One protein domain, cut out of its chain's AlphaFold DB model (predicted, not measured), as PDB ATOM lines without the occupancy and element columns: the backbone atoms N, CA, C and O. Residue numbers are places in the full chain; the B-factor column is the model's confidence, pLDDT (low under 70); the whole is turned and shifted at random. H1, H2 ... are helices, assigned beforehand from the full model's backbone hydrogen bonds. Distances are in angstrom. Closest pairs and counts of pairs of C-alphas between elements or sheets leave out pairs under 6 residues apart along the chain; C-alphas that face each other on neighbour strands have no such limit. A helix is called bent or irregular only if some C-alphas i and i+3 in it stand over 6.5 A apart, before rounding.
ATOM      1  N   VAL A  11     333.852 247.810 289.413       67.94
ATOM      2  CA  VAL A  11     334.422 248.973 290.115       67.94
ATOM      3  C   VAL A  11     333.375 250.080 290.256       67.94
ATOM      4  O   VAL A  11     333.220 250.665 291.331       67.94
ATOM      5  N   PHE A  12     332.586 250.320 289.206       72.12
ATOM      6  CA  PHE A  12     331.486 251.281 289.246       72.12
ATOM      7  C   PHE A  12     330.409 250.867 290.262       72.12
ATOM      8  O   PHE A  12     330.017 251.668 291.112       72.12
ATOM      9  N   LEU A  13     330.004 249.593 290.251       73.06
ATOM     10  CA  LEU A  13     329.046 249.031 291.211       73.06
ATOM     11  C   LEU A  13     329.574 249.110 292.657       73.06
ATOM     12  O   LEU A  13     328.816 249.444 293.569       73.06
ATOM     13  N   ALA A  14     330.883 248.911 292.862       64.75
ATOM     14  CA  ALA A  14     331.541 249.069 294.163       64.75
ATOM     15  C   ALA A  14     331.468 250.499 294.686       64.75
ATOM     16  O   ALA A  14     331.082 250.724 295.833       64.75
ATOM     17  N   SER A  15     331.812 251.467 293.836       69.44
ATOM     18  CA  SER A  15     331.780 252.881 294.203       69.44
ATOM     19  C   SER A  15     330.360 253.360 294.533       69.44
ATOM     20  O   SER A  15     330.172 254.084 295.510       69.44
ATOM     21  N   ALA A  16     329.349 252.887 293.795       74.00
ATOM     22  CA  ALA A  16     327.946 253.226 294.020       74.00
ATOM     23  C   ALA A  16     327.404 252.633 295.333       74.00
ATOM     24  O   ALA A  16     326.689 253.307 296.076       74.00
ATOM     25  N   LEU A  17     327.785 251.396 295.660       72.12
ATOM     26  CA  LEU A  17     327.406 250.742 296.913       72.12
ATOM     27  C   LEU A  17     328.109 251.359 298.130       72.12
ATOM     28  O   LEU A  17     327.457 251.595 299.148       72.12
ATOM     29  N   LEU A  18     329.400 251.691 298.022       70.19
ATOM     30  CA  LEU A  18     330.126 252.431 299.060       70.19
ATOM     31  C   LEU A  18     329.518 253.818 299.289       70.19
ATOM     32  O   LEU A  18     329.296 254.201 300.436       70.19
ATOM     33  N   ALA A  19     329.182 254.544 298.219       71.62
ATOM     34  CA  ALA A  19     328.488 255.825 298.322       71.62
ATOM     35  C   ALA A  19     327.114 255.677 298.999       71.62
ATOM     36  O   ALA A  19     326.760 256.499 299.843       71.62
ATOM     37  N   GLY A  20     326.373 254.603 298.703       75.25
ATOM     38  CA  GLY A  20     325.106 254.274 299.361       75.25
ATOM     39  C   GLY A  20     325.253 254.003 300.863       75.25
ATOM     40  O   GLY A  20     324.484 254.539 301.660       75.25
ATOM     41  N   VAL A  21     326.272 253.239 301.271       70.94
ATOM     42  CA  VAL A  21     326.586 252.999 302.691       70.94
ATOM     43  C   VAL A  21     326.974 254.302 303.388       70.94
ATOM     44  O   VAL A  21     326.447 254.601 304.456       70.94
ATOM     45  N   VAL A  22     327.844 255.116 302.785       74.44
ATOM     46  CA  VAL A  22     328.248 256.416 303.346       74.44
ATOM     47  C   VAL A  22     327.048 257.353 303.491       74.44
ATOM     48  O   VAL A  22     326.913 258.018 304.518       74.44
ATOM     49  N   LEU A  23     326.140 257.368 302.513       76.56
ATOM     50  CA  LEU A  23     324.915 258.162 302.559       76.56
ATOM     51  C   LEU A  23     323.976 257.678 303.672       76.56
ATOM     52  O   LEU A  23     323.448 258.507 304.405       76.56
ATOM     53  N   LEU A  24     323.820 256.364 303.864       71.81
ATOM     54  CA  LEU A  24     323.038 255.792 304.969       71.81
ATOM     55  C   LEU A  24     323.659 256.081 306.341       71.81
ATOM     56  O   LEU A  24     322.927 256.398 307.278       71.81
ATOM     57  N   LEU A  25     324.989 256.036 306.467       73.19
ATOM     58  CA  LEU A  25     325.693 256.434 307.691       73.19
ATOM     59  C   LEU A  25     325.504 257.930 307.976       73.19
ATOM     60  O   LEU A  25     325.227 258.306 309.116       73.19
ATOM     61  N   ALA A  26     325.585 258.780 306.949       74.06
ATOM     62  CA  ALA A  26     325.337 260.215 307.064       74.06
ATOM     63  C   ALA A  26     323.879 260.516 307.455       74.06
ATOM     64  O   ALA A  26     323.638 261.337 308.340       74.06
ATOM     65  N   LEU A  27     322.908 259.809 306.869       73.88
ATOM     66  CA  LEU A  27     321.488 259.911 307.223       73.88
ATOM     67  C   LEU A  27     321.217 259.399 308.641       73.88
ATOM     68  O   LEU A  27     320.465 260.025 309.383       73.88
ATOM     69  N   GLY A  28     321.857 258.299 309.042       69.94
ATOM     70  CA  GLY A  28     321.778 257.748 310.394       69.94
ATOM     71  C   GLY A  28     322.316 258.725 311.438       69.94
ATOM     72  O   GLY A  28     321.644 258.992 312.434       69.94
ATOM     73  N   LEU A  29     323.478 259.331 311.177       73.00
ATOM     74  CA  LEU A  29     324.055 260.391 312.007       73.00
ATOM     75  C   LEU A  29     323.172 261.641 312.058       73.00
ATOM     76  O   LEU A  29     322.970 262.204 313.135       73.00
ATOM     77  N   TRP A  30     322.622 262.070 310.920       73.06
ATOM     78  CA  TRP A  30     321.716 263.215 310.860       73.06
ATOM     79  C   TRP A  30     320.437 262.956 311.661       73.06
ATOM     80  O   TRP A  30     320.035 263.793 312.471       73.06
ATOM     81  N   ASN A  31     319.840 261.774 311.525       70.75
ATOM     82  CA  ASN A  31     318.649 261.397 312.274       70.75
ATOM     83  C   ASN A  31     318.944 261.276 313.779       70.75
ATOM     84  O   ASN A  31     318.163 261.738 314.608       70.75
ATOM     85  N   CYS A  32     320.120 260.750 314.144       67.38
ATOM     86  CA  CYS A  32     320.593 260.722 315.528       67.38
ATOM     87  C   CYS A  32     320.735 262.143 316.093       67.38
ATOM     88  O   CYS A  32     320.256 262.421 317.189       67.38
ATOM     89  N   ARG A  33     321.298 263.079 315.317       71.69
ATOM     90  CA  ARG A  33     321.385 264.497 315.690       71.69
ATOM     91  C   ARG A  33     320.006 265.147 315.832       71.69
ATOM     92  O   ARG A  33     319.837 265.964 316.731       71.69
ATOM     93  N   ARG A  34     319.030 264.787 314.996       68.19
ATOM     94  CA  ARG A  34     317.665 265.337 315.038       68.19
ATOM     95  C   ARG A  34     316.875 264.852 316.260       68.19
ATOM     96  O   ARG A  34     316.366 265.675 317.013       68.19
ATOM     97  N   ILE A  35     316.859 263.537 316.504       65.75
ATOM     98  CA  ILE A  35     316.286 262.905 317.713       65.75
ATOM     99  C   ILE A  35     316.950 263.488 318.967       65.75
ATOM    100  O   ILE A  35     316.294 263.964 319.888       65.75
ATOM    101  N   ILE A  36     318.281 263.524 318.898       62.09
ATOM    102  CA  ILE A  36     319.232 264.355 319.623       62.09
ATOM    103  C   ILE A  36     318.682 265.689 320.119       62.09
ATOM    104  O   ILE A  36     318.509 265.952 321.303       62.09
ATOM    105  N   GLN A  37     318.430 266.556 319.138       63.62
ATOM    106  CA  GLN A  37     318.067 267.952 319.306       63.62
ATOM    107  C   GLN A  37     316.691 268.144 319.959       63.62
ATOM    108  O   GLN A  37     316.451 269.213 320.522       63.62
ATOM    109  N   PRO A  54     307.214 251.589 313.912       72.06
ATOM    110  CA  PRO A  54     306.925 250.681 312.815       72.06
ATOM    111  C   PRO A  54     307.680 249.359 313.037       72.06
ATOM    112  O   PRO A  54     308.815 249.364 313.518       72.06
ATOM    113  N   GLN A  55     307.059 248.226 312.690       71.75
ATOM    114  CA  GLN A  55     307.549 246.874 313.027       71.75
ATOM    115  C   GLN A  55     309.015 246.622 312.628       71.75
ATOM    116  O   GLN A  55     309.756 245.966 313.359       71.75
ATOM    117  N   TRP A  56     309.474 247.189 311.510       62.44
ATOM    118  CA  TRP A  56     310.863 247.063 311.061       62.44
ATOM    119  C   TRP A  56     311.875 247.743 312.004       62.44
ATOM    120  O   TRP A  56     313.001 247.271 312.146       62.44
ATOM    121  N   LEU A  57     311.476 248.815 312.699       64.06
ATOM    122  CA  LEU A  57     312.305 249.522 313.686       64.06
ATOM    123  C   LEU A  57     312.389 248.750 315.009       64.06
ATOM    124  O   LEU A  57     313.434 248.755 315.657       64.06
ATOM    125  N   GLN A  58     311.309 248.057 315.386       67.31
ATOM    126  CA  GLN A  58     311.270 247.181 316.564       67.31
ATOM    127  C   GLN A  58     312.158 245.944 316.373       67.31
ATOM    128  O   GLN A  58     312.894 245.550 317.272       67.31
ATOM    129  N   LEU A  59     312.163 245.367 315.169       65.12
ATOM    130  CA  LEU A  59     313.089 244.286 314.816       65.12
ATOM    131  C   LEU A  59     314.555 244.727 314.956       65.12
ATOM    132  O   LEU A  59     315.382 243.990 315.493       65.12
ATOM    133  N   LEU A  60     314.876 245.959 314.549       62.94
ATOM    134  CA  LEU A  60     316.223 246.514 314.693       62.94
ATOM    135  C   LEU A  60     316.598 246.805 316.153       62.94
ATOM    136  O   LEU A  60     317.749 246.569 316.533       62.94
ATOM    137  N   SER A  61     315.668 247.267 316.994       58.56
ATOM    138  CA  SER A  61     315.952 247.495 318.418       58.56
ATOM    139  C   SER A  61     316.239 246.185 319.166       58.56
ATOM    140  O   SER A  61     317.141 246.153 320.005       58.56
ATOM    141  N   LEU A  62     315.560 245.092 318.798       66.12
ATOM    142  CA  LEU A  62     315.712 243.759 319.400       66.12
ATOM    143  C   LEU A  62     316.904 242.951 318.860       66.12
ATOM    144  O   LEU A  62     317.337 241.996 319.501       66.12
ATOM    145  N   SER A  63     317.452 243.330 317.702       61.12
ATOM    146  CA  SER A  63     318.483 242.551 316.996       61.12
ATOM    147  C   SER A  63     319.841 242.440 317.707       61.12
ATOM    148  O   SER A  63     320.636 241.568 317.361       61.12
ATOM    149  N   VAL A  64     320.118 243.281 318.711       61.47
ATOM    150  CA  VAL A  64     321.355 243.215 319.505       61.47
ATOM    151  C   VAL A  64     320.992 243.095 320.987       61.47
ATOM    152  O   VAL A  64     320.564 244.094 321.576       61.47
ATOM    153  N   PRO A  65     321.173 241.918 321.623       58.25
ATOM    154  CA  PRO A  65     320.969 241.776 323.058       58.25
ATOM    155  C   PRO A  65     322.030 242.600 323.783       58.25
ATOM    156  O   PRO A  65     323.227 242.322 323.717       58.25
ATOM    157  N   GLN A  66     321.599 243.661 324.454       62.34
ATOM    158  CA  GLN A  66     322.509 244.506 325.217       62.34
ATOM    159  C   GLN A  66     322.650 243.987 326.635       62.34
ATOM    160  O   GLN A  66     321.681 243.564 327.267       62.34
ATOM    161  N   MET A  67     323.864 244.105 327.164       63.00
ATOM    162  CA  MET A  67     324.129 243.905 328.581       63.00
ATOM    163  C   MET A  67     323.183 244.792 329.410       63.00
ATOM    164  O   MET A  67     323.046 245.986 329.134       63.00
ATOM    165  N   GLN A  68     322.564 244.253 330.466       66.62
ATOM    166  CA  GLN A  68     321.621 245.017 331.305       66.62
ATOM    167  C   GLN A  68     322.230 246.285 331.931       66.62
ATOM    168  O   GLN A  68     321.504 247.197 332.338       66.62
ATOM    169  N   VAL A  69     323.560 246.339 332.037       65.88
ATOM    170  CA  VAL A  69     324.316 247.507 332.507       65.88
ATOM    171  C   VAL A  69     324.257 248.653 331.491       65.88
ATOM    172  O   VAL A  69     324.005 249.791 331.885       65.88
ATOM    173  N   GLU A  70     324.404 248.362 330.197       65.88
ATOM    174  CA  GLU A  70     324.344 249.352 329.110       65.88
ATOM    175  C   GLU A  70     322.942 249.953 328.981       65.88
ATOM    176  O   GLU A  70     322.791 251.170 328.890       65.88
ATOM    177  N   LEU A  71     321.898 249.125 329.100       69.19
ATOM    178  CA  LEU A  71     320.507 249.590 329.073       69.19
ATOM    179  C   LEU A  71     320.217 250.565 330.225       69.19
ATOM    180  O   LEU A  71     319.568 251.591 330.026       69.19
ATOM    181  N   ARG A  72     320.709 250.265 331.436       72.88
ATOM    182  CA  ARG A  72     320.544 251.141 332.609       72.88
ATOM    183  C   ARG A  72     321.306 252.455 332.459       72.88
ATOM    184  O   ARG A  72     320.763 253.496 332.822       72.88
ATOM    185  N   ARG A  73     322.529 252.415 331.917       73.75
ATOM    186  CA  ARG A  73     323.320 253.617 331.609       73.75
ATOM    187  C   ARG A  73     322.609 254.490 330.582       73.75
ATOM    188  O   ARG A  73     322.325 255.640 330.878       73.75
ATOM    189  N   MET A  74     322.189 253.914 329.458       67.44
ATOM    190  CA  MET A  74     321.485 254.652 328.409       67.44
ATOM    191  C   MET A  74     320.156 255.236 328.881       67.44
ATOM    192  O   MET A  74     319.865 256.387 328.578       67.44
ATOM    193  N   LYS A  75     319.363 254.500 329.670       73.44
ATOM    194  CA  LYS A  75     318.144 255.064 330.275       73.44
ATOM    195  C   LYS A  75     318.460 256.274 331.149       73.44
ATOM    196  O   LYS A  75     317.775 257.288 331.042       73.44
ATOM    197  N   ARG A  76     319.515 256.187 331.965       72.50
ATOM    198  CA  ARG A  76     319.976 257.308 332.786       72.50
ATOM    199  C   ARG A  76     320.388 258.489 331.912       72.50
ATOM    200  O   ARG A  76     319.875 259.577 332.132       72.50
ATOM    201  N   ASP A  77     321.220 258.270 330.896       71.44
ATOM    202  CA  ASP A  77     321.727 259.312 329.991       71.44
ATOM    203  C   ASP A  77     320.604 260.011 329.207       71.44
ATOM    204  O   ASP A  77     320.635 261.227 329.028       71.44
ATOM    205  N   ILE A  78     319.566 259.271 328.800       72.88
ATOM    206  CA  ILE A  78     318.369 259.831 328.154       72.88
ATOM    207  C   ILE A  78     317.594 260.719 329.131       72.88
ATOM    208  O   ILE A  78     317.186 261.825 328.766       72.88
ATOM    209  N   SER A  79     317.440 260.271 330.381       72.06
ATOM    210  CA  SER A  79     316.849 261.096 331.437       72.06
ATOM    211  C   SER A  79     317.698 262.338 331.735       72.06
ATOM    212  O   SER A  79     317.127 263.403 331.933       72.06
ATOM    213  N   ARG A  80     319.037 262.256 331.685       70.81
ATOM    214  CA  ARG A  80     319.936 263.420 331.863       70.81
ATOM    215  C   ARG A  80     319.817 264.429 330.726       70.81
ATOM    216  O   ARG A  80     319.801 265.633 330.949       70.81
ATOM    217  N   ALA A  81     319.683 263.946 329.490       69.94
ATOM    218  CA  ALA A  81     319.362 264.782 328.331       69.94
ATOM    219  C   ALA A  81     317.933 265.368 328.402       69.94
ATOM    220  O   ALA A  81     317.569 266.222 327.583       69.94
ATOM    221  N   GLY A  82     317.145 264.891 329.378       66.62
ATOM    222  CA  GLY A  82     315.737 265.145 329.662       66.62
ATOM    223  C   GLY A  82     314.847 265.013 328.440       66.62
ATOM    224  O   GLY A  82     314.015 265.874 328.143       66.62
ATOM    225  N   ILE A  83     315.073 263.907 327.738       68.00
ATOM    226  CA  ILE A  83     314.174 263.363 326.738       68.00
ATOM    227  C   ILE A  83     313.248 262.399 327.490       68.00
ATOM    228  O   ILE A  83     313.679 261.344 327.943       68.00
ATOM    229  N   TYR A  84     311.982 262.785 327.652       64.44
ATOM    230  CA  TYR A  84     310.995 262.044 328.451       64.44
ATOM    231  C   TYR A  84     310.067 261.143 327.624       64.44
ATOM    232  O   TYR A  84     309.185 260.503 328.190       64.44
ATOM    233  N   ALA A  85     310.269 261.074 326.305       62.38
ATOM    234  CA  ALA A  85     309.430 260.255 325.441       62.38
ATOM    235  C   ALA A  85     309.637 258.756 325.736       62.38
ATOM    236  O   ALA A  85     310.787 258.298 325.731       62.38
ATOM    237  N   PRO A  86     308.554 257.980 325.956       60.22
ATOM    238  CA  PRO A  86     308.645 256.559 326.294       60.22
ATOM    239  C   PRO A  86     309.371 255.746 325.209       60.22
ATOM    240  O   PRO A  86     310.121 254.826 325.532       60.22
ATOM    241  N   ASP A  87     309.266 256.160 323.942       62.59
ATOM    242  CA  ASP A  87     309.894 255.467 322.806       62.59
ATOM    243  C   ASP A  87     311.301 255.983 322.468       62.59
ATOM    244  O   ASP A  87     311.952 255.460 321.560       62.59
ATOM    245  N   ALA A  88     311.797 257.031 323.141       65.00
ATOM    246  CA  ALA A  88     313.093 257.633 322.806       65.00
ATOM    247  C   ALA A  88     314.244 256.635 322.948       65.00
ATOM    248  O   ALA A  88     315.175 256.633 322.141       65.00
ATOM    249  N   PHE A  89     314.147 255.758 323.947       66.12
ATOM    250  CA  PHE A  89     315.101 254.683 324.162       66.12
ATOM    251  C   PHE A  89     315.125 253.709 322.983       66.12
ATOM    252  O   PHE A  89     316.183 253.449 322.414       66.12
ATOM    253  N   GLU A  90     313.957 253.223 322.568       66.19
ATOM    254  CA  GLU A  90     313.843 252.260 321.475       66.19
ATOM    255  C   GLU A  90     314.273 252.860 320.130       66.19
ATOM    256  O   GLU A  90     314.965 252.198 319.358       66.19
ATOM    257  N   ARG A  91     313.961 254.139 319.876       67.38
ATOM    258  CA  ARG A  91     314.405 254.869 318.673       67.38
ATOM    259  C   ARG A  91     315.916 255.050 318.629       67.38
ATOM    260  O   ARG A  91     316.525 254.809 317.589       67.38
ATOM    261  N   LEU A  92     316.525 255.462 319.742       71.12
ATOM    262  CA  LEU A  92     317.976 255.634 319.834       71.12
ATOM    263  C   LEU A  92     318.689 254.296 319.608       71.12
ATOM    264  O   LEU A  92     319.671 254.237 318.869       71.12
ATOM    265  N   LEU A  93     318.166 253.218 320.199       70.44
ATOM    266  CA  LEU A  93     318.708 251.878 320.010       70.44
ATOM    267  C   LEU A  93     318.541 251.372 318.582       70.44
ATOM    268  O   LEU A  93     319.489 250.816 318.038       70.44
ATOM    269  N   ALA A  94     317.386 251.589 317.958       68.88
ATOM    270  CA  ALA A  94     317.155 251.201 316.573       68.88
ATOM    271  C   ALA A  94     318.077 251.953 315.603       68.88
ATOM    272  O   ALA A  94     318.638 251.339 314.700       68.88
ATOM    273  N   VAL A  95     318.298 253.256 315.818       70.81
ATOM    274  CA  VAL A  95     319.251 254.049 315.024       70.81
ATOM    275  C   VAL A  95     320.674 253.540 315.240       70.81
ATOM    276  O   VAL A  95     321.379 253.297 314.266       70.81
ATOM    277  N   ARG A  96     321.087 253.310 316.493       70.88
ATOM    278  CA  ARG A  96     322.421 252.781 316.826       70.88
ATOM    279  C   ARG A  96     322.654 251.409 316.193       70.88
ATOM    280  O   ARG A  96     323.659 251.215 315.518       70.88
ATOM    281  N   ASN A  97     321.728 250.473 316.388       72.31
ATOM    282  CA  ASN A  97     321.827 249.117 315.854       72.31
ATOM    283  C   ASN A  97     321.756 249.120 314.322       72.31
ATOM    284  O   ASN A  97     322.528 248.412 313.689       72.31
ATOM    285  N   GLY A  98     320.901 249.948 313.714       72.31
ATOM    286  CA  GLY A  98     320.844 250.116 312.259       72.31
ATOM    287  C   GLY A  98     322.165 250.618 311.675       72.31
ATOM    288  O   GLY A  98     322.607 250.135 310.637       72.31
ATOM    289  N   LEU A  99     322.846 251.524 312.380       71.38
ATOM    290  CA  LEU A  99     324.144 252.059 311.976       71.38
ATOM    291  C   LEU A  99     325.255 250.999 312.076       71.38
ATOM    292  O   LEU A  99     326.071 250.867 311.166       71.38
ATOM    293  N   VAL A 100     325.220 250.169 313.125       71.25
ATOM    294  CA  VAL A 100     326.113 249.006 313.279       71.25
ATOM    295  C   VAL A 100     325.876 247.973 312.180       71.25
ATOM    296  O   VAL A 100     326.838 247.527 311.564       71.25
ATOM    297  N   TRP A 101     324.620 247.617 311.898       72.06
ATOM    298  CA  TRP A 101     324.277 246.684 310.821       72.06
ATOM    299  C   TRP A 101     324.699 247.216 309.450       72.06
ATOM    300  O   TRP A 101     325.216 246.448 308.644       72.06
ATOM    301  N   CYS A 102     324.556 248.521 309.204       73.19
ATOM    302  CA  CYS A 102     325.009 249.163 307.970       73.19
ATOM    303  C   CYS A 102     326.540 249.082 307.814       73.19
ATOM    304  O   CYS A 102     327.031 248.694 306.753       73.19
ATOM    305  N   CYS A 103     327.301 249.338 308.887       69.69
ATOM    306  CA  CYS A 103     328.752 249.134 308.892       69.69
ATOM    307  C   CYS A 103     329.129 247.658 308.693       69.69
ATOM    308  O   CYS A 103     329.991 247.360 307.867       69.69
ATOM    309  N   LEU A 104     328.474 246.735 309.404       71.12
ATOM    310  CA  LEU A 104     328.783 245.304 309.365       71.12
ATOM    311  C   LEU A 104     328.499 244.690 307.988       71.12
ATOM    312  O   LEU A 104     329.308 243.901 307.515       71.12
ATOM    313  N   LEU A 105     327.406 245.083 307.322       72.00
ATOM    314  CA  LEU A 105     327.077 244.659 305.953       72.00
ATOM    315  C   LEU A 105     328.009 245.264 304.896       72.00
ATOM    316  O   LEU A 105     328.214 244.654 303.848       72.00
ATOM    317  N   SER A 106     328.611 246.426 305.164       69.69
ATOM    318  CA  SER A 106     329.565 247.040 304.233       69.69
ATOM    319  C   SER A 106     330.888 246.268 304.131       69.69
ATOM    320  O   SER A 106     331.499 246.234 303.065       69.69
ATOM    321  N   ILE A 107     331.309 245.586 305.203       71.06
ATOM    322  CA  ILE A 107     332.573 244.834 305.265       71.06
ATOM    323  C   ILE A 107     332.610 243.662 304.259       71.06
ATOM    324  O   ILE A 107     333.526 243.638 303.433       71.06
ATOM    325  N   PRO A 108     331.646 242.713 304.241       67.62
ATOM    326  CA  PRO A 108     331.642 241.621 303.267       67.62
ATOM    327  C   PRO A 108     331.392 242.120 301.840       67.62
ATOM    328  O   PRO A 108     331.959 241.570 300.900       67.62
ATOM    329  N   LEU A 109     330.608 243.191 301.666       69.00
ATOM    330  CA  LEU A 109     330.372 243.801 300.356       69.00
ATOM    331  C   LEU A 109     331.672 244.340 299.744       69.00
ATOM    332  O   LEU A 109     331.960 244.101 298.575       69.00
ATOM    333  N   THR A 110     332.500 245.000 300.557       66.25
ATOM    334  CA  THR A 110     333.806 245.517 300.121       66.25
ATOM    335  C   THR A 110     334.790 244.379 299.814       66.25
ATOM    336  O   THR A 110     335.573 244.484 298.872       66.25
ATOM    337  N   LEU A 111     334.716 243.267 300.559       67.31
ATOM    338  CA  LEU A 111     335.568 242.084 300.369       67.31
ATOM    339  C   LEU A 111     335.257 241.323 299.066       67.31
ATOM    340  O   LEU A 111     336.172 240.827 298.415       67.31
ATOM    341  N   VAL A 112     333.979 241.241 298.673       68.88
ATOM    342  CA  VAL A 112     333.546 240.570 297.431       68.88
ATOM    343  C   VAL A 112     333.912 241.384 296.184       68.88
ATOM    344  O   VAL A 112     334.192 240.801 295.139       68.88
ATOM    345  N   LEU A 113     333.929 242.720 296.275       64.50
ATOM    346  CA  LEU A 113     334.148 243.595 295.115       64.50
ATOM    347  C   LEU A 113     335.625 243.967 294.870       64.50
ATOM    348  O   LEU A 113     335.959 244.367 293.756       64.50
ATOM    349  N   LEU A 114     336.516 243.812 295.858       64.56
ATOM    350  CA  LEU A 114     337.959 244.083 295.740       64.56
ATOM    351  C   LEU A 114     338.791 242.830 296.089       64.56
ATOM    352  O   LEU A 114     339.294 242.713 297.215       64.56
ATOM    353  N   PRO A 115     338.972 241.886 295.145       60.47
ATOM    354  CA  PRO A 115     339.800 240.702 295.362       60.47
ATOM    355  C   PRO A 115     341.277 241.111 295.518       60.47
ATOM    356  O   PRO A 115     341.970 241.386 294.544       60.47
ATOM    357  N   GLY A 116     341.749 241.199 296.767       65.25
ATOM    358  CA  GLY A 116     343.121 241.607 297.119       65.25
ATOM    359  C   GLY A 116     343.229 242.441 298.401       65.25
ATOM    360  O   GLY A 116     344.310 242.571 298.973       65.25
ATOM    361  N   ALA A 117     342.112 242.969 298.903       60.75
ATOM    362  CA  ALA A 117     342.058 243.749 300.133       60.75
ATOM    363  C   ALA A 117     341.789 242.854 301.357       60.75
ATOM    364  O   ALA A 117     340.655 242.727 301.806       60.75
ATOM    365  N   SER A 118     342.820 242.201 301.898       68.06
ATOM    366  CA  SER A 118     342.619 241.121 302.877       68.06
ATOM    367  C   SER A 118     342.518 241.582 304.336       68.06
ATOM    368  O   SER A 118     341.542 241.256 304.998       68.06
ATOM    369  N   PHE A 119     343.479 242.345 304.863       68.06
ATOM    370  CA  PHE A 119     343.492 242.687 306.300       68.06
ATOM    371  C   PHE A 119     343.276 244.178 306.588       68.06
ATOM    372  O   PHE A 119     342.519 244.532 307.491       68.06
ATOM    373  N   ALA A 120     343.876 245.066 305.789       68.81
ATOM    374  CA  ALA A 120     343.817 246.510 306.021       68.81
ATOM    375  C   ALA A 120     342.380 247.061 305.957       68.81
ATOM    376  O   ALA A 120     341.963 247.801 306.845       68.81
ATOM    377  N   VAL A 121     341.588 246.637 304.968       70.94
ATOM    378  CA  VAL A 121     340.199 247.096 304.794       70.94
ATOM    379  C   VAL A 121     339.281 246.566 305.895       70.94
ATOM    380  O   VAL A 121     338.469 247.323 306.425       70.94
ATOM    381  N   ILE A 122     339.457 245.307 306.310       70.88
ATOM    382  CA  ILE A 122     338.708 244.735 307.435       70.88
ATOM    383  C   ILE A 122     339.054 245.485 308.727       70.88
ATOM    384  O   ILE A 122     338.154 245.902 309.451       70.88
ATOM    385  N   SER A 123     340.343 245.725 308.988       73.69
ATOM    386  CA  SER A 123     340.781 246.450 310.185       73.69
ATOM    387  C   SER A 123     340.234 247.882 310.232       73.69
ATOM    388  O   SER A 123     339.709 248.303 311.261       73.69
ATOM    389  N   LEU A 124     340.248 248.603 309.106       74.69
ATOM    390  CA  LEU A 124     339.696 249.954 309.004       74.69
ATOM    391  C   LEU A 124     338.171 249.962 309.186       74.69
ATOM    392  O   LEU A 124     337.645 250.826 309.887       74.69
ATOM    393  N   GLY A 125     337.464 248.985 308.609       73.19
ATOM    394  CA  GLY A 125     336.016 248.828 308.762       73.19
ATOM    395  C   GLY A 125     335.601 248.546 310.207       73.19
ATOM    396  O   GLY A 125     334.647 249.145 310.701       73.19
ATOM    397  N   VAL A 126     336.357 247.704 310.918       74.94
ATOM    398  CA  VAL A 126     336.137 247.428 312.346       74.94
ATOM    399  C   VAL A 126     336.401 248.672 313.199       74.94
ATOM    400  O   VAL A 126     335.606 248.979 314.087       74.94
ATOM    401  N   ILE A 127     337.465 249.430 312.908       76.75
ATOM    402  CA  ILE A 127     337.774 250.688 313.609       76.75
ATOM    403  C   ILE A 127     336.654 251.712 313.402       76.75
ATOM    404  O   ILE A 127     336.172 252.302 314.369       76.75
ATOM    405  N   LEU A 128     336.192 251.897 312.163       71.62
ATOM    406  CA  LEU A 128     335.081 252.798 311.858       71.62
ATOM    407  C   LEU A 128     333.798 252.352 312.565       71.62
ATOM    408  O   LEU A 128     333.167 253.172 313.227       71.62
ATOM    409  N   ALA A 129     333.447 251.066 312.510       71.44
ATOM    410  CA  ALA A 129     332.275 250.533 313.207       71.44
ATOM    411  C   ALA A 129     332.338 250.787 314.725       71.44
ATOM    412  O   ALA A 129     331.338 251.186 315.325       71.44
ATOM    413  N   ALA A 130     333.515 250.627 315.339       76.06
ATOM    414  CA  ALA A 130     333.729 250.925 316.753       76.06
ATOM    415  C   ALA A 130     333.556 252.422 317.069       76.06
ATOM    416  O   ALA A 130     332.908 252.770 318.058       76.06
ATOM    417  N   ILE A 131     334.069 253.314 316.215       77.50
ATOM    418  CA  ILE A 131     333.890 254.768 316.360       77.50
ATOM    419  C   ILE A 131     332.404 255.126 316.264       77.50
ATOM    420  O   ILE A 131     331.863 255.792 317.146       77.50
ATOM    421  N   PHE A 132     331.723 254.639 315.228       74.50
ATOM    422  CA  PHE A 132     330.312 254.916 314.969       74.50
ATOM    423  C   PHE A 132     329.380 254.387 316.063       74.50
ATOM    424  O   PHE A 132     328.391 255.044 316.392       74.50
ATOM    425  N   TYR A 133     329.718 253.254 316.683       75.62
ATOM    426  CA  TYR A 133     328.999 252.731 317.845       75.62
ATOM    427  C   TYR A 133     329.017 253.701 319.040       75.62
ATOM    428  O   TYR A 133     328.021 253.822 319.755       75.62
ATOM    429  N   GLY A 134     330.127 254.422 319.244       76.06
ATOM    430  CA  GLY A 134     330.303 255.357 320.357       76.06
ATOM    431  C   GLY A 134     329.645 256.729 320.165       76.06
ATOM    432  O   GLY A 134     329.335 257.400 321.153       76.06
ATOM    433  N   ILE A 135     329.391 257.154 318.921       79.19
ATOM    434  CA  ILE A 135     328.888 258.506 318.609       79.19
ATOM    435  C   ILE A 135     327.559 258.841 319.317       79.19
ATOM    436  O   ILE A 135     327.482 259.913 319.925       79.19
ATOM    437  N   PRO A 136     326.519 257.977 319.310       75.81
ATOM    438  CA  PRO A 136     325.237 258.308 319.935       75.81
ATOM    439  C   PRO A 136     325.354 258.520 321.447       75.81
ATOM    440  O   PRO A 136     324.757 259.448 321.987       75.81
ATOM    441  N   GLY A 137     326.159 257.691 322.122       76.69
ATOM    442  CA  GLY A 137     326.404 257.815 323.560       76.69
ATOM    443  C   GLY A 137     327.156 259.100 323.905       76.69
ATOM    444  O   GLY A 137     326.769 259.813 324.829       76.69
ATOM    445  N   LEU A 138     328.181 259.446 323.118       79.81
ATOM    446  CA  LEU A 138     328.929 260.694 323.289       79.81
ATOM    447  C   LEU A 138     328.041 261.927 323.098       79.81
ATOM    448  O   LEU A 138     328.105 262.852 323.906       79.81
ATOM    449  N   PHE A 139     327.195 261.945 322.065       79.44
ATOM    450  CA  PHE A 139     326.310 263.080 321.800       79.44
ATOM    451  C   PHE A 139     325.230 263.231 322.880       79.44
ATOM    452  O   PHE A 139     324.937 264.347 323.312       79.44
ATOM    453  N   LEU A 140     324.674 262.114 323.358       79.12
ATOM    454  CA  LEU A 140     323.689 262.110 324.436       79.12
ATOM    455  C   LEU A 140     324.284 262.636 325.747       79.12
ATOM    456  O   LEU A 140     323.698 263.516 326.376       79.12
ATOM    457  N   ASN A 141     325.476 262.162 326.113       81.62
ATOM    458  CA  ASN A 141     326.190 262.633 327.296       81.62
ATOM    459  C   ASN A 141     326.571 264.119 327.164       81.62
ATOM    460  O   ASN A 141     326.346 264.907 328.079       81.62
ATOM    461  N   ALA A 142     327.053 264.546 325.991       82.31
ATOM    462  CA  ALA A 142     327.361 265.949 325.731       82.31
ATOM    463  C   ALA A 142     326.128 266.853 325.893       82.31
ATOM    464  O   ALA A 142     326.213 267.876 326.573       82.31
ATOM    465  N   ARG A 143     324.970 266.468 325.334       82.62
ATOM    466  CA  ARG A 143     323.710 267.207 325.515       82.62
ATOM    467  C   ARG A 143     323.273 267.222 326.977       82.62
ATOM    468  O   ARG A 143     322.905 268.284 327.472       82.62
ATOM    469  N   GLY A 144     323.328 266.074 327.655       83.94
ATOM    470  CA  GLY A 144     323.013 265.964 329.079       83.94
ATOM    471  C   GLY A 144     323.853 266.926 329.913       83.94
ATOM    472  O   GLY A 144     323.302 267.695 330.689       83.94
ATOM    473  N   ARG A 145     325.164 266.981 329.663       85.75
ATOM    474  CA  ARG A 145     326.088 267.881 330.361       85.75
ATOM    475  C   ARG A 145     325.818 269.360 330.079       85.75
ATOM    476  O   ARG A 145     325.864 270.173 330.995       85.75
ATOM    477  N   VAL A 146     325.516 269.724 328.830       86.31
ATOM    478  CA  VAL A 146     325.161 271.114 328.479       86.31
ATOM    479  C   VAL A 146     323.871 271.538 329.184       86.31
ATOM    480  O   VAL A 146     323.819 272.622 329.760       86.31
ATOM    481  N   ARG A 147     322.850 270.674 329.183       86.88
ATOM    482  CA  ARG A 147     321.585 270.934 329.876       86.88
ATOM    483  C   ARG A 147     321.765 271.003 331.392       86.88
ATOM    484  O   ARG A 147     321.217 271.907 332.014       86.88
ATOM    485  N   ALA A 148     322.536 270.088 331.976       89.19
ATOM    486  CA  ALA A 148     322.829 270.076 333.406       89.19
ATOM    487  C   ALA A 148     323.532 271.357 333.855       89.19
ATOM    488  O   ALA A 148     323.057 272.003 334.784       89.19
ATOM    489  N   GLY A 149     324.551 271.802 333.113       89.12
ATOM    490  CA  GLY A 149     325.195 273.090 333.359       89.12
ATOM    491  C   GLY A 149     324.240 274.280 333.205       89.12
ATOM    492  O   GLY A 149     324.272 275.203 334.014       89.12
TER     493      GLY A 149
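AT A GLANCE: This is residues 11 to 37 and 54 to 149 of the 326 residues of a protein of Planctomycetia bacterium (UniProt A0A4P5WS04). A long helical hairpin, H4 and H5a, has a third long helix, H1, packed along H4, so that H4 is the corner of a triangle with H1 and H5a apart from each other; the short H2 crosses H4, and beyond a bend H5b packs with H3 at one end. The printed part has 123 residues with five named helices, H1 to H5 in chain order, and no named strand: the class is all helix. It is only just compact, close to loose, with a radius of gyration of the C-alphas of 16.2 A, and only just elongated, spanning 50 by 33 by 26 A.

IN THESE COORDINATES: Find C-alpha 11 at (334.422, 248.973, 290.115); from there H1, residues 11 to 37, runs 38.5 A. After the cut come H2, residues 55 to 62, and H3, residues 68 to 80. H4, residues 88 to 113, runs 37.5 A from C-alpha 88 at (313.093, 257.633, 322.806). H5, residues 120 to 149, was assigned as one helix by its hydrogen bonds but is bent: C-alphas 133 and 136 are 7.0 A apart. Its arms H5a, residues 120 to 133, and H5b, residues 136 to 149, stand at a shallow tilt of 33 degrees, only just short of steep; H5b ends at C-alpha 149, (325.195, 273.090, 333.359).

HOW THE PARTS SIT: Begin at the hub, H4. H1 touches it at a shallow tilt of 13 degrees, opposite ways, closest at the C-alphas of Ala 14 and Leu 113, 6.1 A. H4 and H5a form a hairpin at 7 degrees, closest at C-alphas 103 and 129, 5.7 A. H2 touches residues 90 to 98 of H4, about perpendicular at 87 degrees; the closest C-alphas, 61 and 94, are 4.3 A apart. H3 touches H5b at a steep tilt of 40 degrees, the same way, closest at C-alphas 80 and 144, 4.9 A. H1 and H5a are apart. Each O i to N i+4 pair is within hydrogen-bond range in H1, H2, H3, H5a and H5b, and 20 of 22 in H4.

THE WHOLE: The C-alphas farthest apart, of Pro 115 and Gly 149, are 52.0 A apart. Residues 38 to 53 are not printed, and C-alphas 37 and 54 across the cut are 21.6 A apart. Of the links printed whole, H2 to H3 is tight and none is long. Mean pLDDT of the printed part is 70.8; look for values under 70 at residues 56 to 71, 81 to 91 and 108 to 120, among others.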